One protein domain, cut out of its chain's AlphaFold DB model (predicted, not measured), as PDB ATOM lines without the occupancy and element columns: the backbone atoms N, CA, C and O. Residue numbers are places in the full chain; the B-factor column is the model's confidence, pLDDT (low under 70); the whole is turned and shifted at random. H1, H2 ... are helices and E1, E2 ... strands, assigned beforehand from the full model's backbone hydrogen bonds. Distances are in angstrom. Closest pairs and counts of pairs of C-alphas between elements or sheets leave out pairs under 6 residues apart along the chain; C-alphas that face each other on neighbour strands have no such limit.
ATOM      1  N   GLU A 140      67.839  45.812  23.333       96.19
ATOM      2  CA  GLU A 140      67.287  46.639  22.250       96.19
ATOM      3  C   GLU A 140      67.628  46.071  20.862       96.19
ATOM      4  O   GLU A 140      66.806  46.148  19.948       96.19
ATOM      5  N   GLU A 141      68.810  45.467  20.694       94.62
ATOM      6  CA  GLU A 141      69.173  44.722  19.484       94.62
ATOM      7  C   GLU A 141      68.236  43.525  19.273       94.62
ATOM      8  O   GLU A 141      67.714  43.336  18.168       94.62
ATOM      9  N   GLN A 142      67.975  42.754  20.331       94.12
ATOM     10  CA  GLN A 142      67.040  41.634  20.293       94.12
ATOM     11  C   GLN A 142      65.611  42.106  19.996       94.12
ATOM     12  O   GLN A 142      64.980  41.570  19.092       94.12
ATOM     13  N   ASP A 143      65.131  43.162  20.652       93.56
ATOM     14  CA  ASP A 143      63.801  43.738  20.434       93.56
ATOM     15  C   ASP A 143      63.632  44.235  18.988       93.56
ATOM     16  O   ASP A 143      62.577  44.037  18.377       93.56
ATOM     17  N   ALA A 144      64.663  44.861  18.405       92.50
ATOM     18  CA  ALA A 144      64.649  45.292  17.006       92.50
ATOM     19  C   ALA A 144      64.568  44.092  16.047       92.50
ATOM     20  O   ALA A 144      63.817  44.117  15.063       92.50
ATOM     21  N   MET A 145      65.309  43.019  16.340       90.75
ATOM     22  CA  MET A 145      65.259  41.778  15.568       90.75
ATOM     23  C   MET A 145      63.917  41.061  15.733       90.75
ATOM     24  O   MET A 145      63.348  40.617  14.735       90.75
ATOM     25  N   ASP A 146      63.362  40.997  16.937       89.94
ATOM     26  CA  ASP A 146      62.068  40.376  17.211       89.94
ATOM     27  C   ASP A 146      60.939  41.133  16.518       89.94
ATOM     28  O   ASP A 146      60.094  40.509  15.886       89.94
ATOM     29  N   ARG A 147      60.956  42.471  16.503       86.12
ATOM     30  CA  ARG A 147      60.009  43.282  15.709       86.12
ATOM     31  C   ARG A 147      60.177  43.072  14.203       86.12
ATOM     32  O   ARG A 147      59.210  43.145  13.436       86.12
ATOM     33  N   ALA A 148      61.396  42.792  13.743       85.56
ATOM     34  CA  ALA A 148      61.639  42.465  12.345       85.56
ATOM     35  C   ALA A 148      61.080  41.083  11.965       85.56
ATOM     36  O   ALA A 148      60.502  40.966  10.880       85.56
ATOM     37  N   HIS A 149      61.182  40.091  12.855       80.88
ATOM     38  CA  HIS A 149      60.601  38.753  12.687       80.88
ATOM     39  C   HIS A 149      59.090  38.725  12.897       80.88
ATOM     40  O   HIS A 149      58.391  37.978  12.213       80.88
ATOM     41  N   GLN A 150      58.578  39.536  13.822       70.94
ATOM     42  CA  GLN A 150      57.154  39.663  14.051       70.94
ATOM     43  C   GLN A 150      56.505  40.186  12.775       70.94
ATOM     44  O   GLN A 150      56.764  41.285  12.267       70.94
ATOM     45  N   ASP A 151      55.634  39.342  12.244       59.22
ATOM     46  CA  ASP A 151      54.660  39.762  11.270       59.22
ATOM     47  C   ASP A 151      53.774  40.830  11.935       59.22
ATOM     48  O   ASP A 151      53.565  40.806  13.150       59.22
ATOM     49  N   LYS A 152      53.208  41.784  11.188       57.22
ATOM     50  CA  LYS A 152      52.312  42.825  11.761       57.22
ATOM     51  C   LYS A 152      50.981  42.240  12.295       57.22
ATOM     52  O   LYS A 152      49.947  42.910  12.263       57.22
ATOM     53  N   SER A 153      50.948  40.957  12.643       48.09
ATOM     54  CA  SER A 153      49.845  40.164  13.188       48.09
ATOM     55  C   SER A 153      49.602  40.413  14.673       48.09
ATOM     56  O   SER A 153      48.483  40.199  15.123       48.09
ATOM     57  N   SER A 154      50.580  40.947  15.405       47.38
ATOM     58  CA  SER A 154      50.473  41.319  16.825       47.38
ATOM     59  C   SER A 154      49.727  42.639  17.081       47.38
ATOM     60  O   SER A 154      49.520  43.030  18.227       47.38
ATOM     61  N   ILE A 155      49.265  43.326  16.031       57.62
ATOM     62  CA  ILE A 155      48.365  44.474  16.171       57.62
ATOM     63  C   ILE A 155      46.966  43.946  16.504       57.62
ATOM     64  O   ILE A 155      46.386  43.231  15.687       57.62
ATOM     65  N   SER A 156      46.405  44.341  17.655       58.28
ATOM     66  CA  SER A 156      45.065  43.918  18.084       58.28
ATOM     67  C   SER A 156      44.054  44.058  16.938       58.28
ATOM     68  O   SER A 156      43.954  45.152  16.357       58.28
ATOM     69  N   PRO A 157      43.329  42.984  16.576       65.31
ATOM     70  CA  PRO A 157      42.360  43.042  15.496       65.31
ATOM     71  C   PRO A 157      41.284  44.067  15.853       65.31
ATOM     72  O   PRO A 157      40.743  44.068  16.957       65.31
ATOM     73  N   ILE A 158      40.996  44.978  14.925       72.94
ATOM     74  CA  ILE A 158      39.868  45.896  15.057       72.94
ATOM     75  C   ILE A 158      38.603  45.047  14.994       72.94
ATOM     76  O   ILE A 158      38.424  44.285  14.044       72.94
ATOM     77  N   ASN A 159      37.727  45.165  15.989       74.75
ATOM     78  CA  ASN A 159      36.448  44.480  15.924       74.75
ATOM     79  C   ASN A 159      35.594  45.114  14.812       74.75
ATOM     80  O   ASN A 159      35.254  46.298  14.877       74.75
ATOM     81  N   PHE A 160      35.273  44.322  13.788       69.81
ATOM     82  CA  PHE A 160      34.461  44.768  12.659       69.81
ATOM     83  C   PHE A 160      33.018  45.108  13.069       69.81
ATOM     84  O   PHE A 160      32.367  45.893  12.382       69.81
ATOM     85  N   ASP A 161      32.543  44.587  14.203       65.75
ATOM     86  CA  ASP A 161      31.172  44.772  14.688       65.75
ATOM     87  C   ASP A 161      30.954  46.130  15.376       65.75
ATOM     88  O   ASP A 161      29.824  46.597  15.496       65.75
ATOM     89  N   THR A 162      32.031  46.797  15.807       74.62
ATOM     90  CA  THR A 162      31.979  48.108  16.484       74.62
ATOM     91  C   THR A 162      32.272  49.286  15.553       74.62
ATOM     92  O   THR A 162      32.551  50.392  16.012       74.62
ATOM     93  N   LEU A 163      32.279  49.057  14.240       75.81
ATOM     94  CA  LEU A 163      32.641  50.074  13.257       75.81
ATOM     95  C   LEU A 163      31.510  51.075  13.006       75.81
ATOM     96  O   LEU A 163      30.331  50.726  12.978       75.81
ATOM     97  N   ALA A 164      31.891  52.325  12.751       78.75
ATOM     98  CA  ALA A 164      30.972  53.338  12.253       78.75
ATOM     99  C   ALA A 164      30.410  52.944  10.869       78.75
ATOM    100  O   ALA A 164      31.024  52.180  10.116       78.75
ATOM    101  N   ALA A 165      29.215  53.444  10.537       77.62
ATOM    102  CA  ALA A 165      28.454  53.012   9.360       77.62
ATOM    103  C   ALA A 165      29.200  53.226   8.026       77.62
ATOM    104  O   ALA A 165      29.107  52.394   7.123       77.62
ATOM    105  N   ASP A 166      29.973  54.306   7.929       76.06
ATOM    106  CA  ASP A 166      30.835  54.653   6.797       76.06
ATOM    107  C   ASP A 166      31.987  53.649   6.614       76.06
ATOM    108  O   ASP A 166      32.272  53.205   5.501       76.06
ATOM    109  N   GLN A 167      32.612  53.219   7.711       79.00
ATOM    110  CA  GLN A 167      33.694  52.233   7.690       79.00
ATOM    111  C   GLN A 167      33.170  50.833   7.355       79.00
ATOM    112  O   GLN A 167      33.797  50.092   6.598       79.00
ATOM    113  N   ALA A 168      31.987  50.475   7.859       81.19
ATOM    114  CA  ALA A 168      31.327  49.222   7.505       81.19
ATOM    115  C   ALA A 168      30.964  49.165   6.007       81.19
ATOM    116  O   ALA A 168      31.090  48.115   5.372       81.19
ATOM    117  N   GLU A 169      30.541  50.286   5.413       82.62
ATOM    118  CA  GLU A 169      30.312  50.393   3.969       82.62
ATOM    119  C   GLU A 169      31.608  50.248   3.165       82.62
ATOM    120  O   GLU A 169      31.650  49.446   2.230       82.62
ATOM    121  N   PHE A 170      32.684  50.919   3.587       83.12
ATOM    122  CA  PHE A 170      34.009  50.765   2.985       83.12
ATOM    123  C   PHE A 170      34.474  49.302   2.986       83.12
ATOM    124  O   PHE A 170      34.872  48.773   1.949       83.12
ATOM    125  N   ILE A 171      34.358  48.605   4.118       82.62
ATOM    126  CA  ILE A 171      34.740  47.192   4.227       82.62
ATOM    127  C   ILE A 171      33.903  46.300   3.307       82.62
ATOM    128  O   ILE A 171      34.452  45.407   2.657       82.62
ATOM    129  N   ARG A 172      32.585  46.529   3.224       84.50
ATOM    130  CA  ARG A 172      31.717  45.788   2.292       84.50
ATOM    131  C   ARG A 172      32.169  45.974   0.848       84.50
ATOM    132  O   ARG A 172      32.217  44.990   0.111       84.50
ATOM    133  N   GLN A 173      32.551  47.193   0.472       83.69
ATOM    134  CA  GLN A 173      33.075  47.478  -0.860       83.69
ATOM    135  C   GLN A 173      34.405  46.759  -1.113       83.69
ATOM    136  O   GLN A 173      34.556  46.110  -2.143       83.69
ATOM    137  N   VAL A 174      35.338  46.792  -0.157       85.19
ATOM    138  CA  VAL A 174      36.627  46.087  -0.268       85.19
ATOM    139  C   VAL A 174      36.425  44.577  -0.425       85.19
ATOM    140  O   VAL A 174      37.028  43.975  -1.310       85.19
ATOM    141  N   ARG A 175      35.540  43.956   0.370       88.25
ATOM    142  CA  ARG A 175      35.191  42.529   0.223       88.25
ATOM    143  C   ARG A 175      34.602  42.224  -1.154       88.25
ATOM    144  O   ARG A 175      34.949  41.207  -1.755       88.25
ATOM    145  N   HIS A 176      33.722  43.094  -1.651       86.56
ATOM    146  CA  HIS A 176      33.138  42.954  -2.982       86.56
ATOM    147  C   HIS A 176      34.210  43.030  -4.076       86.56
ATOM    148  O   HIS A 176      34.264  42.139  -4.917       86.56
ATOM    149  N   ASP A 177      35.104  44.021  -4.017       84.88
ATOM    150  CA  ASP A 177      36.189  44.199  -4.988       84.88
ATOM    151  C   ASP A 177      37.168  43.013  -4.989       84.88
ATOM    152  O   ASP A 177      37.586  42.558  -6.056       84.88
ATOM    153  N   ILE A 178      37.511  42.477  -3.809       85.75
ATOM    154  CA  ILE A 178      38.359  41.281  -3.691       85.75
ATOM    155  C   ILE A 178      37.652  40.072  -4.308       85.75
ATOM    156  O   ILE A 178      38.252  39.362  -5.112       85.75
ATOM    157  N   LYS A 179      36.373  39.845  -3.984       86.50
ATOM    158  CA  LYS A 179      35.605  38.711  -4.516       86.50
ATOM    159  C   LYS A 179      35.444  38.786  -6.040       86.50
ATOM    160  O   LYS A 179      35.699  37.796  -6.719       86.50
ATOM    161  N   GLU A 180      35.107  39.962  -6.572       85.25
ATOM    162  CA  GLU A 180      34.991  40.219  -8.016       85.25
ATOM    163  C   GLU A 180      36.313  39.943  -8.752       85.25
ATOM    164  O   GLU A 180      36.322  39.448  -9.880       85.25
ATOM    165  N   TRP A 181      37.445  40.266  -8.121       83.50
ATOM    166  CA  TRP A 181      38.768  40.005  -8.677       83.50
ATOM    167  C   TRP A 181      39.136  38.514  -8.650       83.50
ATOM    168  O   TRP A 181      39.640  38.012  -9.652       83.50
ATOM    169  N   ILE A 182      38.829  37.796  -7.562       83.00
ATOM    170  CA  ILE A 182      39.102  36.353  -7.425       83.00
ATOM    171  C   ILE A 182      38.260  35.517  -8.404       83.00
ATOM    172  O   ILE A 182      38.758  34.547  -8.969       83.00
ATOM    173  N   GLU A 183      36.992  35.879  -8.620       82.38
ATOM    174  CA  GLU A 183      36.059  35.116  -9.466       82.38
ATOM    175  C   GLU A 183      36.272  35.337 -10.979       82.38
ATOM    176  O   GLU A 183      35.651  34.654 -11.799       82.38
ATOM    177  N   LYS A 184      37.157  36.259 -11.392       78.75
ATOM    178  CA  LYS A 184      37.425  36.520 -12.817       78.75
ATOM    179  C   LYS A 184      38.219  35.362 -13.459       78.75
ATOM    180  O   LYS A 184      39.362  35.135 -13.072       78.75
ATOM    181  N   PRO A 185      37.699  34.694 -14.518       54.34
ATOM    182  CA  PRO A 185      38.290  33.469 -15.093       54.34
ATOM    183  C   PRO A 185      39.658  33.644 -15.776       54.34
ATOM    184  O   PRO A 185      40.304  32.666 -16.138       54.34
ATOM    185  N   SER A 186      40.093  34.885 -15.998       51.25
ATOM    186  CA  SER A 186      41.436  35.227 -16.464       51.25
ATOM    187  C   SER A 186      41.732  36.655 -15.980       51.25
ATOM    188  O   SER A 186      41.250  37.619 -16.594       51.25
ATOM    189  N   PRO A 187      42.443  36.840 -14.859       54.50
ATOM    190  CA  PRO A 187      42.797  38.175 -14.410       54.50
ATOM    191  C   PRO A 187      43.794  38.777 -15.410       54.50
ATOM    192  O   PRO A 187      44.894  38.262 -15.590       54.50
ATOM    193  N   LYS A 188      43.415  39.874 -16.081       51.66
ATOM    194  CA  LYS A 188      44.371  40.694 -16.854       51.66
ATOM    195  C   LYS A 188      45.443  41.318 -15.950       51.66
ATOM    196  O   LYS A 188      46.532  41.611 -16.428       51.66
ATOM    197  N   ASP A 189      45.138  41.465 -14.660       59.31
ATOM    198  CA  ASP A 189      45.992  42.090 -13.658       59.31
ATOM    199  C   ASP A 189      46.347  41.078 -12.560       59.31
ATOM    200  O   ASP A 189      45.472  40.564 -11.861       59.31
ATOM    201  N   ALA A 190      47.643  40.817 -12.369       75.56
ATOM    202  CA  ALA A 190      48.170  39.897 -11.350       75.56
ATOM    203  C   ALA A 190      47.962  40.379  -9.892       75.56
ATOM    204  O   ALA A 190      48.441  39.744  -8.952       75.56
ATOM    205  N   TYR A 191      47.291  41.518  -9.698       83.25
ATOM    206  CA  TYR A 191      47.079  42.185  -8.416       83.25
ATOM    207  C   TYR A 191      45.808  43.052  -8.434       83.25
ATOM    208  O   TYR A 191      45.355  43.487  -9.492       83.25
ATOM    209  N   LEU A 192      45.285  43.376  -7.249       84.00
ATOM    210  CA  LEU A 192      44.174  44.306  -7.030       84.00
ATOM    211  C   LEU A 192      44.650  45.534  -6.244       84.00
ATOM    212  O   LEU A 192      45.223  45.393  -5.169       84.00
ATOM    213  N   ASN A 193      44.376  46.741  -6.744       85.44
ATOM    214  CA  ASN A 193      44.638  47.985  -6.015       85.44
ATOM    215  C   ASN A 193      43.369  48.471  -5.300       85.44
ATOM    216  O   ASN A 193      42.306  48.558  -5.913       85.44
ATOM    217  N   VAL A 194      43.505  48.833  -4.026       81.62
ATOM    218  CA  VAL A 194      42.452  49.405  -3.181       81.62
ATOM    219  C   VAL A 194      42.926  50.773  -2.675       81.62
ATOM    220  O   VAL A 194      43.897  50.811  -1.916       81.62
ATOM    221  N   PRO A 195      42.283  51.894  -3.053       73.19
ATOM    222  CA  PRO A 195      41.188  52.028  -4.019       73.19
ATOM    223  C   PRO A 195      41.645  51.762  -5.467       73.19
ATOM    224  O   PRO A 195      42.831  51.862  -5.792       73.19
ATOM    225  N   LYS A 196      40.690  51.442  -6.355       69.94
ATOM    226  CA  LYS A 196      40.940  51.299  -7.801       69.94
ATOM    227  C   LYS A 196      41.485  52.638  -8.364       69.94
ATOM    228  O   LYS A 196      40.992  53.692  -7.962       69.94
ATOM    229  N   PRO A 197      42.479  52.641  -9.280       62.34
ATOM    230  CA  PRO A 197      43.027  53.876  -9.849       62.34
ATOM    231  C   PRO A 197      41.941  54.732 -10.519       62.34
ATOM    232  O   PRO A 197      41.023  54.186 -11.134       62.34
ATOM    233  N   ALA A 198      42.082  56.060 -10.448       52.75
ATOM    234  CA  ALA A 198      41.090  57.092 -10.802       52.75
ATOM    235  C   ALA A 198      40.547  57.101 -12.258       52.75
ATOM    236  O   ALA A 198      39.861  58.038 -12.650       52.75
ATOM    237  N   GLY A 199      40.825  56.075 -13.065       48.28
ATOM    238  CA  GLY A 199      40.279  55.886 -14.413       48.28
ATOM    239  C   GLY A 199      39.226  54.777 -14.547       48.28
ATOM    240  O   GLY A 199      38.788  54.525 -15.664       48.28
ATOM    241  N   MET A 200      38.836  54.088 -13.462       48.91
ATOM    242  CA  MET A 200      37.979  52.884 -13.537       48.91
ATOM    243  C   MET A 200      36.648  52.936 -12.767       48.91
ATOM    244  O   MET A 200      35.885  51.974 -12.842       48.91
ATOM    245  N   THR A 201      36.307  54.011 -12.053       45.22
ATOM    246  CA  THR A 201      35.079  54.049 -11.236       45.22
ATOM    247  C   THR A 201      34.105  55.133 -11.693       45.22
ATOM    248  O   THR A 201      34.212  56.300 -11.339       45.22
ATOM    249  N   GLY A 202      33.096  54.715 -12.458       44.72
ATOM    250  CA  GLY A 202      31.950  55.539 -12.846       44.72
ATOM    251  C   GLY A 202      30.777  55.524 -11.861       44.72
ATOM    252  O   GLY A 202      29.675  55.844 -12.290       44.72
ATOM    253  N   ALA A 203      30.936  55.130 -10.586       45.34
ATOM    254  CA  ALA A 203      29.751  55.015  -9.719       45.34
ATOM    255  C   ALA A 203      29.888  55.225  -8.197       45.34
ATOM    256  O   ALA A 203      28.860  55.523  -7.599       45.34
ATOM    257  N   TYR A 204      31.051  55.143  -7.529       45.75
ATOM    258  CA  TYR A 204      31.069  55.248  -6.051       45.75
ATOM    259  C   TYR A 204      32.298  55.966  -5.465       45.75
ATOM    260  O   TYR A 204      33.425  55.801  -5.931       45.75
ATOM    261  N   LYS A 205      32.032  56.781  -4.433       52.44
ATOM    262  CA  LYS A 205      32.937  57.685  -3.696       52.44
ATOM    263  C   LYS A 205      33.942  56.926  -2.811       52.44
ATOM    264  O   LYS A 205      33.848  56.980  -1.588       52.44
ATOM    265  N   LEU A 206      34.913  56.228  -3.390       54.84
ATOM    266  CA  LEU A 206      36.105  55.849  -2.624       54.84
ATOM    267  C   LEU A 206      37.064  57.053  -2.548       54.84
ATOM    268  O   LEU A 206      37.226  57.747  -3.557       54.84
ATOM    269  N   PRO A 207      37.693  57.328  -1.389       57.91
ATOM    270  CA  PRO A 207      38.757  58.323  -1.296       57.91
ATOM    271  C   PRO A 207      39.863  58.025  -2.318       57.91
ATOM    272  O   PRO A 207      40.205  56.864  -2.525       57.91
ATOM    273  N   LEU A 208      40.437  59.059  -2.943       62.97
ATOM    274  CA  LEU A 208      41.584  58.923  -3.859       62.97
ATOM    275  C   LEU A 208      42.828  58.343  -3.163       62.97
ATOM    276  O   LEU A 208      43.682  57.751  -3.823       62.97
ATOM    277  N   GLU A 209      42.913  58.493  -1.841       72.62
ATOM    278  CA  GLU A 209      43.979  57.960  -0.998       72.62
ATOM    279  C   GLU A 209      43.387  57.351   0.277       72.62
ATOM    280  O   GLU A 209      42.498  57.942   0.889       72.62
ATOM    281  N   LEU A 210      43.884  56.181   0.689       76.94
ATOM    282  CA  LEU A 210      43.503  55.568   1.964       76.94
ATOM    283  C   LEU A 210      44.215  56.245   3.136       76.94
ATOM    284  O   LEU A 210      45.440  56.419   3.104       76.94
ATOM    285  N   ASP A 211      43.478  56.505   4.213       80.75
ATOM    286  CA  ASP A 211      44.078  56.864   5.497       80.75
ATOM    287  C   ASP A 211      44.750  55.643   6.178       80.75
ATOM    288  O   ASP A 211      44.616  54.491   5.749       80.75
ATOM    289  N   ASN A 212      45.519  55.870   7.250       80.69
ATOM    290  CA  ASN A 212      46.221  54.788   7.958       80.69
ATOM    291  C   ASN A 212      45.269  53.777   8.629       80.69
ATOM    292  O   ASN A 212      45.635  52.611   8.795       80.69
ATOM    293  N   TYR A 213      44.063  54.204   9.005       81.50
ATOM    294  CA  TYR A 213      43.057  53.366   9.653       81.50
ATOM    295  C   TYR A 213      42.384  52.426   8.641       81.50
ATOM    296  O   TYR A 213      42.377  51.211   8.830       81.50
ATOM    297  N   GLN A 214      41.940  52.956   7.505       82.19
ATOM    298  CA  GLN A 214      41.425  52.223   6.352       82.19
ATOM    299  C   GLN A 214      42.462  51.243   5.809       82.19
ATOM    300  O   GLN A 214      42.135  50.088   5.537       82.19
ATOM    301  N   LYS A 215      43.737  51.650   5.719       83.81
ATOM    302  CA  LYS A 215      44.818  50.730   5.341       83.81
ATOM    303  C   LYS A 215      44.919  49.543   6.296       83.81
ATOM    304  O   LYS A 215      45.038  48.400   5.855       83.81
ATOM    305  N   ARG A 216      44.846  49.800   7.604       82.62
ATOM    306  CA  ARG A 216      44.857  48.750   8.628       82.62
ATOM    307  C   ARG A 216      43.660  47.806   8.482       82.62
ATOM    308  O   ARG A 216      43.862  46.599   8.562       82.62
ATOM    309  N   LEU A 217      42.461  48.326   8.206       84.44
ATOM    310  CA  LEU A 217      41.266  47.507   7.965       84.44
ATOM    311  C   LEU A 217      41.439  46.576   6.759       84.44
ATOM    312  O   LEU A 217      41.165  45.383   6.870       84.44
ATOM    313  N   VAL A 218      41.952  47.082   5.634       86.00
ATOM    314  CA  VAL A 218      42.200  46.261   4.434       86.00
ATOM    315  C   VAL A 218      43.232  45.165   4.719       86.00
ATOM    316  O   VAL A 218      42.994  44.007   4.382       86.00
ATOM    317  N   HIS A 219      44.351  45.496   5.378       86.00
ATOM    318  CA  HIS A 219      45.349  44.496   5.781       86.00
ATOM    319  C   HIS A 219      44.744  43.407   6.678       86.00
ATOM    320  O   HIS A 219      45.044  42.226   6.503       86.00
ATOM    321  N   GLN A 220      43.875  43.797   7.615       84.62
ATOM    322  CA  GLN A 220      43.212  42.873   8.526       84.62
ATOM    323  C   GLN A 220      42.238  41.941   7.796       84.62
ATOM    324  O   GLN A 220      42.302  40.740   8.025       84.62
ATOM    325  N   ILE A 221      41.399  42.466   6.896       87.19
ATOM    326  CA  ILE A 221      40.431  41.672   6.116       87.19
ATOM    327  C   ILE A 221      41.143  40.643   5.243       87.19
ATOM    328  O   ILE A 221      40.775  39.472   5.254       87.19
ATOM    329  N   VAL A 222      42.182  41.058   4.507       85.94
ATOM    330  CA  VAL A 222      42.953  40.138   3.653       85.94
ATOM    331  C   VAL A 222      43.562  39.019   4.497       85.94
ATOM    332  O   VAL A 222      43.460  37.854   4.133       85.94
ATOM    333  N   ARG A 223      44.110  39.356   5.667       82.19
ATOM    334  CA  ARG A 223      44.684  38.373   6.589       82.19
ATOM    335  C   ARG A 223      43.637  37.423   7.187       82.19
ATOM    336  O   ARG A 223      43.934  36.243   7.330       82.19
ATOM    337  N   SER A 224      42.458  37.914   7.574       83.69
ATOM    338  CA  SER A 224      41.449  37.110   8.281       83.69
ATOM    339  C   SER A 224      40.558  36.285   7.355       83.69
ATOM    340  O   SER A 224      40.183  35.172   7.705       83.69
ATOM    341  N   GLU A 225      40.190  36.832   6.196       85.94
ATOM    342  CA  GLU A 225      39.192  36.240   5.296       85.94
ATOM    343  C   GLU A 225      39.819  35.606   4.042       85.94
ATOM    344  O   GLU A 225      39.181  34.772   3.401       85.94
ATOM    345  N   TYR A 226      41.066  35.950   3.692       84.19
ATOM    346  CA  TYR A 226      41.683  35.583   2.412       84.19
ATOM    347  C   TYR A 226      43.104  35.009   2.574       84.19
ATOM    348  O   TYR A 226      44.069  35.547   2.037       84.19
ATOM    349  N   ALA A 227      43.234  33.862   3.252       80.81
ATOM    350  CA  ALA A 227      44.524  33.224   3.572       80.81
ATOM    351  C   ALA A 227      45.447  32.921   2.365       80.81
ATOM    352  O   ALA A 227      46.656  32.784   2.532       80.81
ATOM    353  N   GLY A 228      44.903  32.826   1.147       82.94
ATOM    354  CA  GLY A 228      45.676  32.640  -0.090       82.94
ATOM    355  C   GLY A 228      46.257  33.926  -0.693       82.94
ATOM    356  O   GLY A 228      46.830  33.871  -1.781       82.94
ATOM    357  N   TYR A 229      46.093  35.079  -0.037       85.25
ATOM    358  CA  TYR A 229      46.465  36.394  -0.560       85.25
ATOM    359  C   TYR A 229      47.239  37.222   0.470       85.25
ATOM    360  O   TYR A 229      47.065  37.086   1.678       85.25
ATOM    361  N   VAL A 230      48.089  38.122  -0.024       84.81
ATOM    362  CA  VAL A 230      48.893  39.054   0.777       84.81
ATOM    363  C   VAL A 230      48.541  40.482   0.384       84.81
ATOM    364  O   VAL A 230      48.229  40.767  -0.772       84.81
ATOM    365  N   SER A 231      48.590  41.394   1.352       86.69
ATOM    366  CA  SER A 231      48.363  42.826   1.144       86.69
ATOM    367  C   SER A 231      49.656  43.618   1.356       86.69
ATOM    368  O   SER A 231      50.293  43.531   2.403       86.69
ATOM    369  N   LEU A 232      50.028  44.438   0.374       82.19
ATOM    370  CA  LEU A 232      51.194  45.319   0.401       82.19
ATOM    371  C   LEU A 232      50.751  46.781   0.479       82.19
ATOM    372  O   LEU A 232      50.078  47.295  -0.414       82.19
ATOM    373  N   GLY A 233      51.169  47.474   1.536       81.25
ATOM    374  CA  GLY A 233      50.896  48.899   1.702       81.25
ATOM    375  C   GLY A 233      51.726  49.759   0.746       81.25
ATOM    376  O   GLY A 233      52.945  49.605   0.654       81.25
ATOM    377  N   LYS A 234      51.076  50.698   0.053       83.00
ATOM    378  CA  LYS A 234      51.705  51.786  -0.709       83.00
ATOM    379  C   LYS A 234      51.314  53.139  -0.098       83.00
ATOM    380  O   LYS A 234      50.530  53.223   0.853       83.00
ATOM    381  N   LYS A 235      51.898  54.228  -0.615       78.25
ATOM    382  CA  LYS A 235      51.713  55.576  -0.048       78.25
ATOM    383  C   LYS A 235      50.241  56.014  -0.047       78.25
ATOM    384  O   LYS A 235      49.786  56.504   0.979       78.25
ATOM    385  N   SER A 236      49.492  55.746  -1.116       81.56
ATOM    386  CA  SER A 236      48.080  56.143  -1.263       81.56
ATOM    387  C   SER A 236      47.085  54.976  -1.357       81.56
ATOM    388  O   SER A 236      45.892  55.183  -1.180       81.56
ATOM    389  N   PHE A 237      47.546  53.745  -1.586       85.50
ATOM    390  CA  PHE A 237      46.686  52.574  -1.806       85.50
ATOM    391  C   PHE A 237      47.293  51.301  -1.198       85.50
ATOM    392  O   PHE A 237      48.436  51.304  -0.738       85.50
ATOM    393  N   ILE A 238      46.538  50.210  -1.200       86.19
ATOM    394  CA  ILE A 238      47.007  48.858  -0.881       86.19
ATOM    395  C   ILE A 238      46.909  47.995  -2.127       86.19
ATOM    396  O   ILE A 238      45.935  48.073  -2.866       86.19
ATOM    397  N   GLN A 239      47.923  47.168  -2.346       87.31
ATOM    398  CA  GLN A 239      47.963  46.196  -3.427       87.31
ATOM    399  C   GLN A 239      47.781  44.790  -2.851       87.31
ATOM    400  O   GLN A 239      48.530  44.394  -1.962       87.31
ATOM    401  N   ILE A 240      46.795  44.044  -3.338       87.81
ATOM    402  CA  ILE A 240      46.487  42.667  -2.940       87.81
ATOM    403  C   ILE A 240      46.944  41.736  -4.058       87.81
ATOM    404  O   ILE A 240      46.757  42.033  -5.235       87.81
ATOM    405  N   LEU A 241      47.578  40.628  -3.698       88.69
ATOM    406  CA  LEU A 241      48.226  39.711  -4.632       88.69
ATOM    407  C   LEU A 241      48.220  38.279  -4.082       88.69
ATOM    408  O   LEU A 241      48.139  38.106  -2.864       88.69
ATOM    409  N   PRO A 242      48.314  37.249  -4.943       85.56
ATOM    410  CA  PRO A 242      48.376  35.863  -4.492       85.56
ATOM    411  C   PRO A 242      49.594  35.607  -3.599       85.56
ATOM    412  O   PRO A 242      50.678  36.170  -3.819       85.56
ATOM    413  N   TYR A 243      49.413  34.757  -2.591       84.25
ATOM    414  CA  TYR A 243      50.488  34.308  -1.717       84.25
ATOM    415  C   TYR A 243      51.509  33.495  -2.521       84.25
ATOM    416  O   TYR A 243      51.165  32.519  -3.185       84.25
ATOM    417  N   ASP A 244      52.770  33.907  -2.449       85.94
ATOM    418  CA  ASP A 244      53.900  33.208  -3.055       85.94
ATOM    419  C   ASP A 244      54.993  33.083  -2.002       85.94
ATOM    420  O   ASP A 244      55.635  34.070  -1.637       85.94
ATOM    421  N   LYS A 245      55.210  31.849  -1.539       85.12
ATOM    422  CA  LYS A 245      56.171  31.539  -0.484       85.12
ATOM    423  C   LYS A 245      57.575  32.063  -0.804       85.12
ATOM    424  O   LYS A 245      58.197  32.681   0.048       85.12
ATOM    425  N   VAL A 246      58.056  31.904  -2.041       87.69
ATOM    426  CA  VAL A 246      59.425  32.306  -2.419       87.69
ATOM    427  C   VAL A 246      59.587  33.824  -2.373       87.69
ATOM    428  O   VAL A 246      60.641  34.340  -1.991       87.69
ATOM    429  N   ARG A 247      58.551  34.564  -2.777       85.06
ATOM    430  CA  ARG A 247      58.555  36.027  -2.717       85.06
ATOM    431  C   ARG A 247      58.487  36.526  -1.276       85.06
ATOM    432  O   ARG A 247      59.228  37.450  -0.946       85.06
ATOM    433  N   GLU A 248      57.618  35.942  -0.452       82.69
ATOM    434  CA  GLU A 248      57.492  36.325   0.959       82.69
ATOM    435  C   GLU A 248      58.788  36.036   1.726       82.69
ATOM    436  O   GLU A 248      59.302  36.931   2.394       82.69
ATOM    437  N   ASP A 249      59.398  34.864   1.525       85.44
ATOM    438  CA  ASP A 249      60.684  34.509   2.139       85.44
ATOM    439  C   ASP A 249      61.787  35.512   1.739       85.44
ATOM    440  O   ASP A 249      62.517  36.026   2.590       85.44
ATOM    441  N   LYS A 250      61.868  35.895   0.453       87.88
ATOM    442  CA  LYS A 250      62.807  36.937  -0.019       87.88
ATOM    443  C   LYS A 250      62.529  38.315   0.583       87.88
ATOM    444  O   LYS A 250      63.460  39.093   0.800       87.88
ATOM    445  N   PHE A 251      61.262  38.658   0.794       84.00
ATOM    446  CA  PHE A 251      60.880  39.928   1.402       84.00
ATOM    447  C   PHE A 251      61.269  39.972   2.883       84.00
ATOM    448  O   PHE A 251      61.845  40.972   3.320       84.00
ATOM    449  N   ILE A 252      61.013  38.889   3.621       83.69
ATOM    450  CA  ILE A 252      61.417  38.726   5.022       83.69
ATOM    451  C   ILE A 252      62.937  38.822   5.138       83.69
ATOM    452  O   ILE A 252      63.427  39.638   5.917       83.69
ATOM    453  N   GLU A 253      63.686  38.099   4.304       87.38
ATOM    454  CA  GLU A 253      65.152  38.162   4.309       87.38
ATOM    455  C   GLU A 253      65.648  39.592   4.054       87.38
ATOM    456  O   GLU A 253      66.474  40.120   4.795       87.38
ATOM    457  N   LYS A 254      65.082  40.294   3.064       87.81
ATOM    458  CA  LYS A 254      65.444  41.692   2.794       87.81
ATOM    459  C   LYS A 254      65.106  42.626   3.963       87.81
ATOM    460  O   LYS A 254      65.854  43.576   4.211       87.81
ATOM    461  N   LYS A 255      63.993  42.389   4.669       85.88
ATOM    462  CA  LYS A 255      63.618  43.132   5.883       85.88
ATOM    463  C   LYS A 255      64.647  42.888   6.989       85.88
ATOM    464  O   LYS A 255      65.164  43.859   7.529       85.88
ATOM    465  N   LEU A 256      65.000  41.630   7.252       87.81
ATOM    466  CA  LEU A 256      66.000  41.249   8.254       87.81
ATOM    467  C   LEU A 256      67.377  41.841   7.943       87.81
ATOM    468  O   LEU A 256      68.000  42.421   8.825       87.81
ATOM    469  N   GLN A 257      67.826  41.777   6.688       88.62
ATOM    470  CA  GLN A 257      69.087  42.390   6.259       88.62
ATOM    471  C   GLN A 257      69.091  43.907   6.472       88.62
ATOM    472  O   GLN A 257      70.076  44.469   6.947       88.62
ATOM    473  N   ARG A 258      67.971  44.582   6.186       90.00
ATOM    474  CA  ARG A 258      67.836  46.018   6.459       90.00
ATOM    475  C   ARG A 258      67.896  46.315   7.957       90.00
ATOM    476  O   ARG A 258      68.588  47.252   8.343       90.00
ATOM    477  N   THR A 259      67.200  45.535   8.783       88.81
ATOM    478  CA  THR A 259      67.241  45.692  10.243       88.81
ATOM    479  C   THR A 259      68.652  45.469  10.780       88.81
ATOM    480  O   THR A 259      69.141  46.310  11.525       88.81
ATOM    481  N   ARG A 260      69.356  44.420  10.331       90.25
ATOM    482  CA  ARG A 260      70.767  44.174  10.674       90.25
ATOM    483  C   ARG A 260      71.669  45.345  10.291       90.25
ATOM    484  O   ARG A 260      72.486  45.764  11.100       90.25
ATOM    485  N   GLY A 261      71.491  45.910   9.095       89.69
ATOM    486  CA  GLY A 261      72.227  47.102   8.666       89.69
ATOM    487  C   GLY A 261      71.955  48.323   9.555       89.69
ATOM    488  O   GLY A 261      72.889  49.026   9.934       89.69
ATOM    489  N   ASN A 262      70.695  48.546   9.944       91.06
ATOM    490  CA  ASN A 262      70.332  49.617  10.877       91.06
ATOM    491  C   ASN A 262      70.973  49.397  12.261       91.06
ATOM    492  O   ASN A 262      71.544  50.334  12.815       91.06
ATOM    493  N   ILE A 263      70.928  48.169  12.793       92.50
ATOM    494  CA  ILE A 263      71.570  47.798  14.066       92.50
ATOM    495  C   ILE A 263      73.073  48.063  13.990       92.50
ATOM    496  O   ILE A 263      73.602  48.786  14.827       92.50
ATOM    497  N   ALA A 264      73.753  47.561  12.955       89.69
ATOM    498  CA  ALA A 264      75.192  47.745  12.781       89.69
ATOM    499  C   ALA A 264      75.593  49.229  12.740       89.69
ATOM    500  O   ALA A 264      76.601  49.606  13.331       89.69
TER     501      ALA A 264
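AT A GLANCE: This is residues 140 to 264 of the 563 residues of an uncharacterized protein of Arthroderma gypseum (strain ATCC MYA-4604 / CBS 118893) (UniProt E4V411). A small sheet of three strands with H2 and H3 over one face makes a two-layered lobe, and H1 and H4, side by side and running opposite ways, make a second lobe at one end of the longest axis. A long link, residues 150 to 164, leads from H1 to H2. The 125 printed residues hold H1, H2, E1, H3, E2, E3 and H4 in that order; the sheet is E1 - E3 - E2, antiparallel, and the class is mostly helix. The whole is only just compact, close to loose, with a radius of gyration of the C-alphas of 16.4 A and spans of 51 by 36 by 24 A.

IN THESE COORDINATES: The strands are E1, residues 192 to 194, 6.6 A; E3, 238 to 242, 13.6 A; and E2, 229 to 233, 13.5 A. The helices are H3, 212 to 225, 20.0 A; H2, 165 to 182, 25.9 A; H1, 140 to 149, 14.1 A, from C-alpha 140 at (67.287, 46.639, 22.250); and H4, 245 to 264, 28.3 A, to C-alpha 264 at (75.192, 47.745, 12.781).

HOW THE PARTS SIT: N 192 and O 240 of E1 and E3 are 2.8 A apart, within hydrogen-bond range, as are N 230 and O 241 of the hairpin E2 and E3, 2.8 A. E1, H3 and E2 form a split strand-helix-strand unit, two strands running the same way with E3 between them, its crossover right-handed. H3 lies over E3 and E2 at a height over the sheet of 9.1 A; its closest C-alphas to E2 are His 219 and Ser 231, 5.8 A. H2, on the same face, lies over E1, its height over the sheet 8.7 A, and only just not over E3, where 2 of its C-alphas fall. H2 touches H3 with residues 167 to 175 alone, closest C-alphas Val 174 and Val 218, 7.3 A, at a steep tilt of 49 degrees. H1 touches H4, closest C-alphas Ala 148 and Leu 256, 6.1 A, at a shallow tilt of 14 degrees, opposite ways; neither is on the sheet. In H1, H2, H3 and H4 every O i to N i+4 pair is within hydrogen-bond range.

THE WHOLE: The C-alphas farthest apart, Ala 203 and Ala 264, are 51.2 A apart. The printed part has no cut; the links H1 to H2 and E1 to H3 are long. Residues 183 to 188 stand free. The mean pLDDT of the printed part is 78.0, and residues 151 to 157, 160 to 161, 185 to 189 and 196 to 208 are under 70.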